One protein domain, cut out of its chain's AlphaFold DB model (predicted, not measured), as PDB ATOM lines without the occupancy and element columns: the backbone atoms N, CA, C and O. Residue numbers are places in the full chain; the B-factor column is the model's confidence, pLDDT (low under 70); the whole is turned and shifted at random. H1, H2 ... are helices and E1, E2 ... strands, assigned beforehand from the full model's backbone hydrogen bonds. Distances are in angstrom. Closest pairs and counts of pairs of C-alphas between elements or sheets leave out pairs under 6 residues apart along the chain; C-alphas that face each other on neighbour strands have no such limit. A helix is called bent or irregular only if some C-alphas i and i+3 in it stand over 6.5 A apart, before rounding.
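Overview. This is residues 4 to 88 of the 90 residues of the protein "Aldo/keto reductase family protein" of Humitalea rosea (UniProt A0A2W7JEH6). Two helices, H1 and H2, pack on each other steeply, and the short strand E2 lies near the middle, paired with residues 18 to 19 and 77 to 78. E1 and H3 lie toward one end, the loop around Gly 27 at the other. The printed part has 85 residues, under half of them in named elements, which follow along the chain as E1, H1, E2, H2, H3; the class is mostly helix, with helices holding 30 of the 36 residues in named elements, and the whole is compact, with a radius of gyration of the C-alphas of 12.9 A and spans of 37 by 26 by 18 A.

Arrangement. Start at H1, residues 36 to 48. It touches H2, residues 59 to 67, at a steep tilt of 55 degrees, the same way; the closest C-alphas, of Phe 43 and Leu 65, are 5.8 A apart. E2, residues 53 to 55, and E1, residues 12 to 14, pair with no named strand. H3, residues 79 to 86, is apart from H1; its closest C-alpha to E2, of Ala 79, is 5.0 A from that of Asp 55. Each O i to N i+4 pair is within hydrogen-bond range in H2 and H3, 6 of 9 in H1.

Along the chain. Find C-alpha 36 at (-48.762, 39.341, -39.480); H1 runs 18.8 A, only just irregular, with C-alphas 38 and 41 6.8 A apart. H2 spans 12.3 A, and H3 10.7 A to C-alpha 86 at (-52.356, 27.877, -11.626).

Size, cuts and confidence. The printed part has no cut. Links E1 to H1 and H2 to H3 are long. Look for pLDDT under 70 at residues 57 to 61, 68 to 75 and 79 to 88.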
ATOM      1  N   THR A   4     -36.375  24.333 -18.191       94.25
ATOM      2  CA  THR A   4     -36.666  24.336 -16.755       94.25
ATOM      3  C   THR A   4     -38.135  23.994 -16.521       94.25
ATOM      4  O   THR A   4     -38.964  24.199 -17.406       94.25
ATOM      5  N   ASN A   5     -38.462  23.515 -15.325       92.94
ATOM      6  CA  ASN A   5     -39.854  23.367 -14.911       92.94
ATOM      7  C   ASN A   5     -40.466  24.743 -14.644       92.94
ATOM      8  O   ASN A   5     -39.813  25.607 -14.048       92.94
ATOM      9  N   LEU A   6     -41.708  24.938 -15.079       87.62
ATOM     10  CA  LEU A   6     -42.475  26.145 -14.809       87.62
ATOM     11  C   LEU A   6     -43.284  25.970 -13.522       87.62
ATOM     12  O   LEU A   6     -44.393  25.441 -13.541       87.62
ATOM     13  N   GLY A   7     -42.708  26.392 -12.397       86.50
ATOM     14  CA  GLY A   7     -43.361  26.275 -11.091       86.50
ATOM     15  C   GLY A   7     -43.826  24.844 -10.798       86.50
ATOM     16  O   GLY A   7     -43.090  23.885 -11.037       86.50
ATOM     17  N   ALA A   8     -45.058  24.714 -10.303       86.69
ATOM     18  CA  ALA A   8     -45.696  23.432  -9.996       86.69
ATOM     19  C   ALA A   8     -46.594  22.895 -11.132       86.69
ATOM     20  O   ALA A   8     -47.219  21.852 -10.969       86.69
ATOM     21  N   SER A   9     -46.634  23.563 -12.290       82.00
ATOM     22  CA  SER A   9     -47.556  23.242 -13.396       82.00
ATOM     23  C   SER A   9     -47.290  21.901 -14.100       82.00
ATOM     24  O   SER A   9     -48.075  21.468 -14.937       82.00
ATOM     25  N   GLY A  10     -46.148  21.256 -13.832       85.88
ATOM     26  CA  GLY A  10     -45.704  20.059 -14.556       85.88
ATOM     27  C   GLY A  10     -45.184  20.333 -15.976       85.88
ATOM     28  O   GLY A  10     -44.755  19.404 -16.659       85.88
ATOM     29  N   LEU A  11     -45.171  21.593 -16.426       85.88
ATOM     30  CA  LEU A  11     -44.683  21.979 -17.749       85.88
ATOM     31  C   LEU A  11     -43.166  22.185 -17.754       85.88
ATOM     32  O   LEU A  11     -42.598  22.825 -16.867       85.88
ATOM     33  N   THR A  12     -42.511  21.691 -18.807       90.44
ATOM     34  CA  THR A  12     -41.094  21.958 -19.095       90.44
ATOM     35  C   THR A  12     -40.980  23.000 -20.205       90.44
ATOM     36  O   THR A  12     -41.398  22.772 -21.343       90.44
ATOM     37  N   VAL A  13     -40.374  24.141 -19.887       91.94
ATOM     38  CA  VAL A  13     -40.303  25.318 -20.761       91.94
ATOM     39  C   VAL A  13     -38.864  25.747 -21.024       91.94
ATOM     40  O   VAL A  13     -37.966  25.503 -20.215       91.94
ATOM     41  N   SER A  14     -38.610  26.387 -22.162       94.25
ATOM     42  CA  SER A  14     -37.323  26.997 -22.470       94.25
ATOM     43  C   SER A  14     -37.037  28.106 -21.461       94.25
ATOM     44  O   SER A  14     -37.917  28.889 -21.115       94.25
ATOM     45  N   ARG A  15     -35.785  28.218 -20.997       93.62
ATOM     46  CA  ARG A  15     -35.396  29.292 -20.060       93.62
ATOM     47  C   ARG A  15     -35.506  30.697 -20.650       93.62
ATOM     48  O   ARG A  15     -35.474  31.668 -19.905       93.62
ATOM     49  N   VAL A  16     -35.597  30.792 -21.972       92.50
ATOM     50  CA  VAL A  16     -35.899  32.027 -22.689       92.50
ATOM     51  C   VAL A  16     -37.342  31.947 -23.169       92.50
ATOM     52  O   VAL A  16     -37.734  30.940 -23.762       92.50
ATOM     53  N   CYS A  17     -38.098  33.011 -22.913       91.00
ATOM     54  CA  CYS A  17     -39.455  33.211 -23.406       91.00
ATOM     55  C   CYS A  17     -39.438  34.213 -24.565       91.00
ATOM     56  O   CYS A  17     -38.723  35.217 -24.494       91.00
ATOM     57  N   LEU A  18     -40.228  33.966 -25.612       89.44
ATOM     58  CA  LEU A  18     -40.479  34.963 -26.651       89.44
ATOM     59  C   LEU A  18     -41.748  35.758 -26.318       89.44
ATOM     60  O   LEU A  18     -42.851  35.215 -26.328       89.44
ATOM     61  N   GLY A  19     -41.577  37.055 -26.059       86.69
ATOM     62  CA  GLY A  19     -42.681  37.982 -25.815       86.69
ATOM     63  C   GLY A  19     -43.445  38.344 -27.090       86.69
ATOM     64  O   GLY A  19     -42.851  38.571 -28.144       86.69
ATOM     65  N   GLY A  20     -44.768  38.421 -26.974       81.12
ATOM     66  CA  GLY A  20     -45.730  38.533 -28.068       81.12
ATOM     67  C   GLY A  20     -46.097  39.964 -28.478       81.12
ATOM     68  O   GLY A  20     -46.675  40.190 -29.534       81.12
ATOM     69  N   ASN A  21     -45.769  40.949 -27.642       80.44
ATOM     70  CA  ASN A  21     -46.348  42.298 -27.685       80.44
ATOM     71  C   ASN A  21     -45.926  43.173 -28.889       80.44
ATOM     72  O   ASN A  21     -46.483  44.254 -29.090       80.44
ATOM     73  N   SER A  22     -44.932  42.739 -29.667       79.81
ATOM     74  CA  SER A  22     -44.397  43.491 -30.814       79.81
ATOM     75  C   SER A  22     -44.834  42.937 -32.173       79.81
ATOM     76  O   SER A  22     -44.468  43.513 -33.198       79.81
ATOM     77  N   TRP A  23     -45.604  41.845 -32.197       85.06
ATOM     78  CA  TRP A  23     -45.865  41.061 -33.405       85.06
ATOM     79  C   TRP A  23     -47.316  41.169 -33.872       85.06
ATOM     80  O   TRP A  23     -48.242  41.190 -33.068       85.06
ATOM     81  N   GLY A  24     -47.522  41.182 -35.188       79.94
ATOM     82  CA  GLY A  24     -48.839  41.018 -35.805       79.94
ATOM     83  C   GLY A  24     -49.740  42.252 -35.810       79.94
ATOM     84  O   GLY A  24     -50.873  42.173 -36.272       79.94
ATOM     85  N   SER A  25     -49.294  43.396 -35.301       83.69
ATOM     86  CA  SER A  25     -50.121  44.606 -35.193       83.69
ATOM     87  C   SER A  25     -49.283  45.866 -35.395       83.69
ATOM     88  O   SER A  25     -49.189  46.712 -34.500       83.69
ATOM     89  N   ALA A  26     -48.645  45.968 -36.566       86.56
ATOM     90  CA  ALA A  26     -47.831  47.119 -36.946       86.56
ATOM     91  C   ALA A  26     -48.572  48.441 -36.683       86.56
ATOM     92  O   ALA A  26     -49.739  48.599 -37.041       86.56
ATOM     93  N   GLY A  27     -47.909  49.381 -36.008       84.88
ATOM     94  CA  GLY A  27     -48.465  50.702 -35.694       84.88
ATOM     95  C   GLY A  27     -49.451  50.756 -34.519       84.88
ATOM     96  O   GLY A  27     -49.802  51.853 -34.093       84.88
ATOM     97  N   ARG A  28     -49.862  49.623 -33.924       83.12
ATOM     98  CA  ARG A  28     -50.735  49.613 -32.726       83.12
ATOM     99  C   ARG A  28     -50.077  50.282 -31.518       83.12
ATOM    100  O   ARG A  28     -50.753  50.902 -30.698       83.12
ATOM    101  N   ARG A  29     -48.763  50.117 -31.378       83.19
ATOM    102  CA  ARG A  29     -47.913  50.799 -30.396       83.19
ATOM    103  C   ARG A  29     -46.650  51.281 -31.097       83.19
ATOM    104  O   ARG A  29     -46.273  50.726 -32.124       83.19
ATOM    105  N   ALA A  30     -45.961  52.256 -30.506       85.19
ATOM    106  CA  ALA A  30     -44.729  52.817 -31.071       85.19
ATOM    107  C   ALA A  30     -43.633  51.761 -31.334       85.19
ATOM    108  O   ALA A  30     -42.806  51.937 -32.220       85.19
ATOM    109  N   TRP A  31     -43.642  50.653 -30.587       80.88
ATOM    110  CA  TRP A  31     -42.698  49.539 -30.731       80.88
ATOM    111  C   TRP A  31     -43.232  48.355 -31.556       80.88
ATOM    112  O   TRP A  31     -42.518  47.374 -31.755       80.88
ATOM    113  N   SER A  32     -44.483  48.403 -32.017       86.12
ATOM    114  CA  SER A  32     -45.073  47.350 -32.848       86.12
ATOM    115  C   SER A  32     -44.684  47.593 -34.305       86.12
ATOM    116  O   SER A  32     -45.379  48.299 -35.032       86.12
ATOM    117  N   ALA A  33     -43.543  47.037 -34.711       85.06
ATOM    118  CA  ALA A  33     -42.957  47.262 -36.035       85.06
ATOM    119  C   ALA A  33     -43.417  46.257 -37.104       85.06
ATOM    120  O   ALA A  33     -43.237  46.514 -38.291       85.06
ATOM    121  N   PHE A  34     -43.996  45.121 -36.702       87.81
ATOM    122  CA  PHE A  34     -44.265  44.003 -37.605       87.81
ATOM    123  C   PHE A  34     -45.759  43.702 -37.702       87.81
ATOM    124  O   PHE A  34     -46.472  43.626 -36.697       87.81
ATOM    125  N   ASP A  35     -46.228  43.505 -38.930       87.75
ATOM    126  CA  ASP A  35     -47.548  42.966 -39.226       87.75
ATOM    127  C   ASP A  35     -47.530  41.430 -39.151       87.75
ATOM    128  O   ASP A  35     -46.564  40.818 -38.683       87.75
ATOM    129  N   ALA A  36     -48.628  40.790 -39.546       83.88
ATOM    130  CA  ALA A  36     -48.762  39.341 -39.480       83.88
ATOM    131  C   ALA A  36     -47.677  38.611 -40.295       83.88
ATOM    132  O   ALA A  36     -47.007  37.713 -39.779       83.88
ATOM    133  N   GLU A  37     -47.472  39.015 -41.546       86.12
ATOM    134  CA  GLU A  37     -46.524  38.361 -42.450       86.12
ATOM    135  C   GLU A  37     -45.077  38.602 -42.019       86.12
ATOM    136  O   GLU A  37     -44.298  37.652 -41.923       86.12
ATOM    137  N   GLY A  38     -44.736  39.839 -41.647       87.88
ATOM    138  CA  GLY A  38     -43.409  40.199 -41.156       87.88
ATOM    139  C   GLY A  38     -43.048  39.530 -39.831       87.88
ATOM    140  O   GLY A  38     -41.871  39.336 -39.539       87.88
ATOM    141  N   SER A  39     -44.039  39.123 -39.036       88.00
ATOM    142  CA  SER A  39     -43.816  38.468 -37.744       88.00
ATOM    143  C   SER A  39     -43.559  36.962 -37.852       88.00
ATOM    144  O   SER A  39     -42.815  36.404 -37.043       88.00
ATOM    145  N   ALA A  40     -44.153  36.279 -38.834       85.81
ATOM    146  CA  ALA A  40     -44.104  34.817 -38.944       85.81
ATOM    147  C   ALA A  40     -42.677  34.212 -38.961       85.81
ATOM    148  O   ALA A  40     -42.458  33.205 -38.273       85.81
ATOM    149  N   PRO A  41     -41.674  34.807 -39.644       89.25
ATOM    150  CA  PRO A  41     -40.307  34.280 -39.653       89.25
ATOM    151  C   PRO A  41     -39.647  34.237 -38.268       89.25
ATOM    152  O   PRO A  41     -38.825  33.358 -38.007       89.25
ATOM    153  N   PHE A  42     -40.008  35.154 -37.365       88.06
ATOM    154  CA  PHE A  42     -39.444  35.209 -36.015       88.06
ATOM    155  C   PHE A  42     -39.930  34.043 -35.156       88.06
ATOM    156  O   PHE A  42     -39.122  33.397 -34.488       88.06
ATOM    157  N   PHE A  43     -41.223  33.717 -35.233       87.06
ATOM    158  CA  PHE A  43     -41.785  32.546 -34.557       87.06
ATOM    159  C   PHE A  43     -41.193  31.254 -35.101       87.06
ATOM    160  O   PHE A  43     -40.750  30.413 -34.318       87.06
ATOM    161  N   LYS A  44     -41.085  31.131 -36.430       87.25
ATOM    162  CA  LYS A  44     -40.443  29.967 -37.044       87.25
ATOM    163  C   LYS A  44     -39.008  29.803 -36.540       87.25
ATOM    164  O   LYS A  44     -38.628  28.725 -36.098       87.25
ATOM    165  N   ARG A  45     -38.221  30.880 -36.537       90.62
ATOM    166  CA  ARG A  45     -36.833  30.843 -36.064       90.62
ATOM    167  C   ARG A  45     -36.731  30.500 -34.577       90.62
ATOM    168  O   ARG A  45     -35.830  29.764 -34.187       90.62
ATOM    169  N   ALA A  46     -37.639  31.008 -33.746       89.62
ATOM    170  CA  ALA A  46     -37.698  30.655 -32.330       89.62
ATOM    171  C   ALA A  46     -37.918  29.144 -32.141       89.62
ATOM    172  O   ALA A  46     -37.182  28.504 -31.385       89.62
ATOM    173  N   LEU A  47     -38.863  28.571 -32.889       88.56
ATOM    174  CA  LEU A  47     -39.150  27.136 -32.890       88.56
ATOM    175  C   LEU A  47     -37.968  26.311 -33.414       88.56
ATOM    176  O   LEU A  47     -37.586  25.338 -32.767       88.56
ATOM    177  N   ASP A  48     -37.334  26.731 -34.513       89.75
ATOM    178  CA  ASP A  48     -36.145  26.074 -35.081       89.75
ATOM    179  C   ASP A  48     -34.978  26.030 -34.068       89.75
ATOM    180  O   ASP A  48     -34.162  25.108 -34.079       89.75
ATOM    181  N   HIS A  49     -34.903  27.000 -33.147       92.62
ATOM    182  CA  HIS A  49     -33.921  27.028 -32.055       92.62
ATOM    183  C   HIS A  49     -34.388  26.327 -30.765       92.62
ATOM    184  O   HIS A  49     -33.647  26.297 -29.774       92.62
ATOM    185  N   GLY A  50     -35.581  25.730 -30.764       91.00
ATOM    186  CA  GLY A  50     -36.141  24.962 -29.654       91.00
ATOM    187  C   GLY A  50     -36.836  25.796 -28.576       91.00
ATOM    188  O   GLY A  50     -37.068  25.274 -27.484       91.00
ATOM    189  N   ILE A  51     -37.149  27.071 -28.832       91.31
ATOM    190  CA  ILE A  51     -37.981  27.874 -27.924       91.31
ATOM    191  C   ILE A  51     -39.394  27.300 -27.942       91.31
ATOM    192  O   ILE A  51     -40.002  27.158 -29.000       91.31
ATOM    193  N   ASN A  52     -39.909  26.980 -26.758       89.81
ATOM    194  CA  ASN A  52     -41.261  26.461 -26.583       89.81
ATOM    195  C   ASN A  52     -42.086  27.271 -25.569       89.81
ATOM    196  O   ASN A  52     -43.241  26.932 -25.321       89.81
ATOM    197  N   PHE A  53     -41.506  28.333 -25.003       91.00
ATOM    198  CA  PHE A  53     -42.172  29.244 -24.082       91.00
ATOM    199  C   PHE A  53     -42.465  30.576 -24.766       91.00
ATOM    200  O   PHE A  53     -41.541  31.270 -25.205       91.00
ATOM    201  N   PHE A  54     -43.745  30.926 -24.860       88.06
ATOM    202  CA  PHE A  54     -44.207  32.146 -25.508       88.06
ATOM    203  C   PHE A  54     -45.146  32.900 -24.572       88.06
ATOM    204  O   PHE A  54     -46.056  32.322 -23.981       88.06
ATOM    205  N   ASP A  55     -44.935  34.203 -24.449       86.31
ATOM    206  CA  ASP A  55     -45.811  35.100 -23.702       86.31
ATOM    207  C   ASP A  55     -46.646  35.882 -24.708       86.31
ATOM    208  O   ASP A  55     -46.142  36.807 -25.340       86.31
ATOM    209  N   THR A  56     -47.900  35.487 -24.936       75.56
ATOM    210  CA  THR A  56     -48.759  36.166 -25.915       75.56
ATOM    211  C   THR A  56     -49.823  37.000 -25.212       75.56
ATOM    212  O   THR A  56     -50.533  36.520 -24.336       75.56
ATOM    213  N   ALA A  57     -49.969  38.269 -25.602       69.00
ATOM    214  CA  ALA A  57     -50.977  39.166 -25.026       69.00
ATOM    215  C   ALA A  57     -52.229  39.307 -25.911       69.00
ATOM    216  O   ALA A  57     -53.275  39.758 -25.443       69.00
ATOM    217  N   ASP A  58     -52.168  38.899 -27.181       68.00
ATOM    218  CA  ASP A  58     -53.267  39.034 -28.138       68.00
ATOM    219  C   ASP A  58     -53.497  37.767 -28.970       68.00
ATOM    220  O   ASP A  58     -52.728  36.806 -28.931       68.00
ATOM    221  N   VAL A  59     -54.642  37.732 -29.652       67.38
ATOM    222  CA  VAL A  59     -55.046  36.602 -30.501       67.38
ATOM    223  C   VAL A  59     -54.225  36.531 -31.788       67.38
ATOM    224  O   VAL A  59     -54.023  35.444 -32.324       67.38
ATOM    225  N   VAL A  60     -53.719  37.672 -32.265       69.56
ATOM    226  CA  VAL A  60     -52.969  37.750 -33.521       69.56
ATOM    227  C   VAL A  60     -51.618  37.055 -33.374       69.56
ATOM    228  O   VAL A  60     -51.288  36.187 -34.178       69.56
ATOM    229  N   CYS A  61     -50.879  37.343 -32.304       69.69
ATOM    230  CA  CYS A  61     -49.622  36.681 -31.973       69.69
ATOM    231  C   CYS A  61     -49.797  35.166 -31.791       69.69
ATOM    232  O   CYS A  61     -48.976  34.388 -32.277       69.69
ATOM    233  N   LEU A  62     -50.878  34.730 -31.135       72.19
ATOM    234  CA  LEU A  62     -51.173  33.305 -30.959       72.19
ATOM    235  C   LEU A  62     -51.444  32.610 -32.304       72.19
ATOM    236  O   LEU A  62     -50.911  31.532 -32.566       72.19
ATOM    237  N   MET A  63     -52.225  33.236 -33.189       73.62
ATOM    238  CA  MET A  63     -52.478  32.703 -34.532       73.62
ATOM    239  C   MET A  63     -51.204  32.619 -35.375       73.62
ATOM    240  O   MET A  63     -51.025  31.655 -36.117       73.62
ATOM    241  N   LEU A  64     -50.305  33.595 -35.261       76.31
ATOM    242  CA  LEU A  64     -49.024  33.586 -35.970       76.31
ATOM    243  C   LEU A  64     -48.127  32.439 -35.524       76.31
ATOM    244  O   LEU A  64     -47.551  31.753 -36.365       76.31
ATOM    245  N   LEU A  65     -48.067  32.180 -34.219       72.56
ATOM    246  CA  LEU A  65     -47.337  31.045 -33.673       72.56
ATOM    247  C   LEU A  65     -47.878  29.716 -34.220       72.56
ATOM    248  O   LEU A  65     -47.104  28.906 -34.728       72.56
ATOM    249  N   LEU A  66     -49.199  29.517 -34.216       73.56
ATOM    250  CA  LEU A  66     -49.823  28.305 -34.764       73.56
ATOM    251  C   LEU A  66     -49.580  28.146 -36.274       73.56
ATOM    252  O   LEU A  66     -49.421  27.029 -36.762       73.56
ATOM    253  N   ARG A  67     -49.511  29.257 -37.017       76.44
ATOM    254  CA  ARG A  67     -49.271  29.273 -38.471       76.44
ATOM    255  C   ARG A  67     -47.794  29.209 -38.861       76.44
ATOM    256  O   ARG A  67     -47.499  28.980 -40.028       76.44
ATOM    257  N   SER A  68     -46.871  29.379 -37.916       69.69
ATOM    258  CA  SER A  68     -45.423  29.392 -38.177       69.69
ATOM    259  C   SER A  68     -44.821  28.015 -38.499       69.69
ATOM    260  O   SER A  68     -43.621  27.913 -38.757       69.69
ATOM    261  N   GLY A  69     -45.647  26.962 -38.532       64.38
ATOM    262  CA  GLY A  69     -45.217  25.606 -38.866       64.38
ATOM    263  C   GLY A  69     -44.604  24.863 -37.684       64.38
ATOM    264  O   GLY A  69     -43.705  24.050 -37.881       64.38
ATOM    265  N   ALA A  70     -45.067  25.146 -36.459       62.00
ATOM    266  CA  ALA A  70     -44.667  24.383 -35.286       62.00
ATOM    267  C   ALA A  70     -44.925  22.884 -35.532       62.00
ATOM    268  O   ALA A  70     -46.079  22.503 -35.737       62.00
ATOM    269  N   PRO A  71     -43.882  22.034 -35.518       53.22
ATOM    270  CA  PRO A  71     -44.023  20.619 -35.862       53.22
ATOM    271  C   PRO A  71     -44.886  19.858 -34.849       53.22
ATOM    272  O   PRO A  71     -45.409  18.795 -35.162       53.22
ATOM    273  N   ASP A  72     -45.037  20.410 -33.643       65.00
ATOM    274  CA  ASP A  72     -45.864  19.867 -32.577       65.00
ATOM    275  C   ASP A  72     -46.332  20.999 -31.647       65.00
ATOM    276  O   ASP A  72     -45.593  21.478 -30.781       65.00
ATOM    277  N   THR A  73     -47.568  21.454 -31.842       62.00
ATOM    278  CA  THR A  73     -48.170  22.530 -31.041       62.00
ATOM    279  C   THR A  73     -48.454  22.110 -29.598       62.00
ATOM    280  O   THR A  73     -48.639  22.985 -28.755       62.00
ATOM    281  N   SER A  74     -48.415  20.809 -29.269       63.44
ATOM    282  CA  SER A  74     -48.591  20.317 -27.894       63.44
ATOM    283  C   SER A  74     -47.427  20.685 -26.968       63.44
ATOM    284  O   SER A  74     -47.585  20.715 -25.750       63.44
ATOM    285  N   LYS A  75     -46.263  21.017 -27.542       62.38
ATOM    286  CA  LYS A  75     -45.060  21.415 -26.796       62.38
ATOM    287  C   LYS A  75     -44.971  22.915 -26.551       62.38
ATOM    288  O   LYS A  75     -44.069  23.351 -25.836       62.38
ATOM    289  N   ILE A  76     -45.877  23.695 -27.138       71.62
ATOM    290  CA  ILE A  76     -45.932  25.145 -26.979       71.62
ATOM    291  C   ILE A  76     -46.641  25.470 -25.669       71.62
ATOM    292  O   ILE A  76     -47.810  25.144 -25.473       71.62
ATOM    293  N   THR A  77     -45.934  26.170 -24.792       75.94
ATOM    294  CA  THR A  77     -46.504  26.733 -23.571       75.94
ATOM    295  C   THR A  77     -46.760  28.221 -23.778       75.94
ATOM    296  O   THR A  77     -45.815  29.000 -23.907       75.94
ATOM    297  N   ASP A  78     -48.039  28.605 -23.807       74.69
ATOM    298  CA  ASP A  78     -48.467  30.005 -23.712       74.69
ATOM    299  C   ASP A  78     -48.574  30.390 -22.233       74.69
ATOM    300  O   ASP A  78     -49.321  29.754 -21.484       74.69
ATOM    301  N   ALA A  79     -47.862  31.437 -21.813       66.81
ATOM    302  CA  ALA A  79     -47.916  31.963 -20.450       66.81
ATOM    303  C   ALA A  79     -49.355  32.258 -19.975       66.81
ATOM    304  O   ALA A  79     -49.663  32.063 -18.797       66.81
ATOM    305  N   ARG A  80     -50.283  32.625 -20.876       65.69
ATOM    306  CA  ARG A  80     -51.707  32.785 -20.523       65.69
ATOM    307  C   ARG A  80     -52.383  31.477 -20.128       65.69
ATOM    308  O   ARG A  80     -53.230  31.479 -19.242       65.69
ATOM    309  N   LYS A  81     -52.020  30.363 -20.770       56.00
ATOM    310  CA  LYS A  81     -52.567  29.036 -20.452       56.00
ATOM    311  C   LYS A  81     -52.115  28.579 -19.062       56.00
ATOM    312  O   LYS A  81     -52.903  27.971 -18.350       56.00
ATOM    313  N   VAL A  82     -50.894  28.941 -18.668       55.00
ATOM    314  CA  VAL A  82     -50.313  28.622 -17.352       55.00
ATOM    315  C   VAL A  82     -51.050  29.359 -16.235       55.00
ATOM    316  O   VAL A  82     -51.437  28.739 -15.253       55.00
ATOM    317  N   MET A  83     -51.339  30.652 -16.419       46.62
ATOM    318  CA  MET A  83     -52.095  31.439 -15.434       46.62
ATOM    319  C   MET A  83     -53.529  30.925 -15.217       46.62
ATOM    320  O   MET A  83     -54.087  31.111 -14.139       46.62
ATOM    321  N   ILE A  84     -54.138  30.286 -16.224       46.84
ATOM    322  CA  ILE A  84     -55.480  29.691 -16.105       46.84
ATOM    323  C   ILE A  84     -55.446  28.379 -15.302       46.84
ATOM    324  O   ILE A  84     -56.414  28.090 -14.601       46.84
ATOM    325  N   ASP A  85     -54.366  27.595 -15.392       40.59
ATOM    326  CA  ASP A  85     -54.219  26.337 -14.639       40.59
ATOM    327  C   ASP A  85     -53.742  26.569 -13.198       40.59
ATOM    328  O   ASP A  85     -54.283  25.967 -12.269       40.59
ATOM    329  N   ASP A  86     -52.821  27.513 -12.975       43.00
ATOM    330  CA  ASP A  86     -52.356  27.877 -11.626       43.00
ATOM    331  C   ASP A  86     -53.467  28.534 -10.776       43.00
ATOM    332  O   ASP A  86     -53.403  28.529  -9.549       43.00
ATOM    333  N   GLY A  87     -54.525  29.057 -11.407       39.00
ATOM    334  CA  GLY A  87     -55.688  29.651 -10.737       39.00
ATOM    335  C   GLY A  87     -56.782  28.666 -10.300       39.00
ATOM    336  O   GLY A  87     -57.796  29.112  -9.767       39.00
ATOM    337  N   LYS A  88     -56.630  27.354 -10.538       41.12
ATOM    338  CA  LYS A  88     -57.640  26.332 -10.181       41.12
ATOM    339  C   LYS A  88     -57.294  25.475  -8.962       41.12
ATOM    340  O   LYS A  88     -58.122  24.660  -8.565       41.12
TER     341      LYS A  88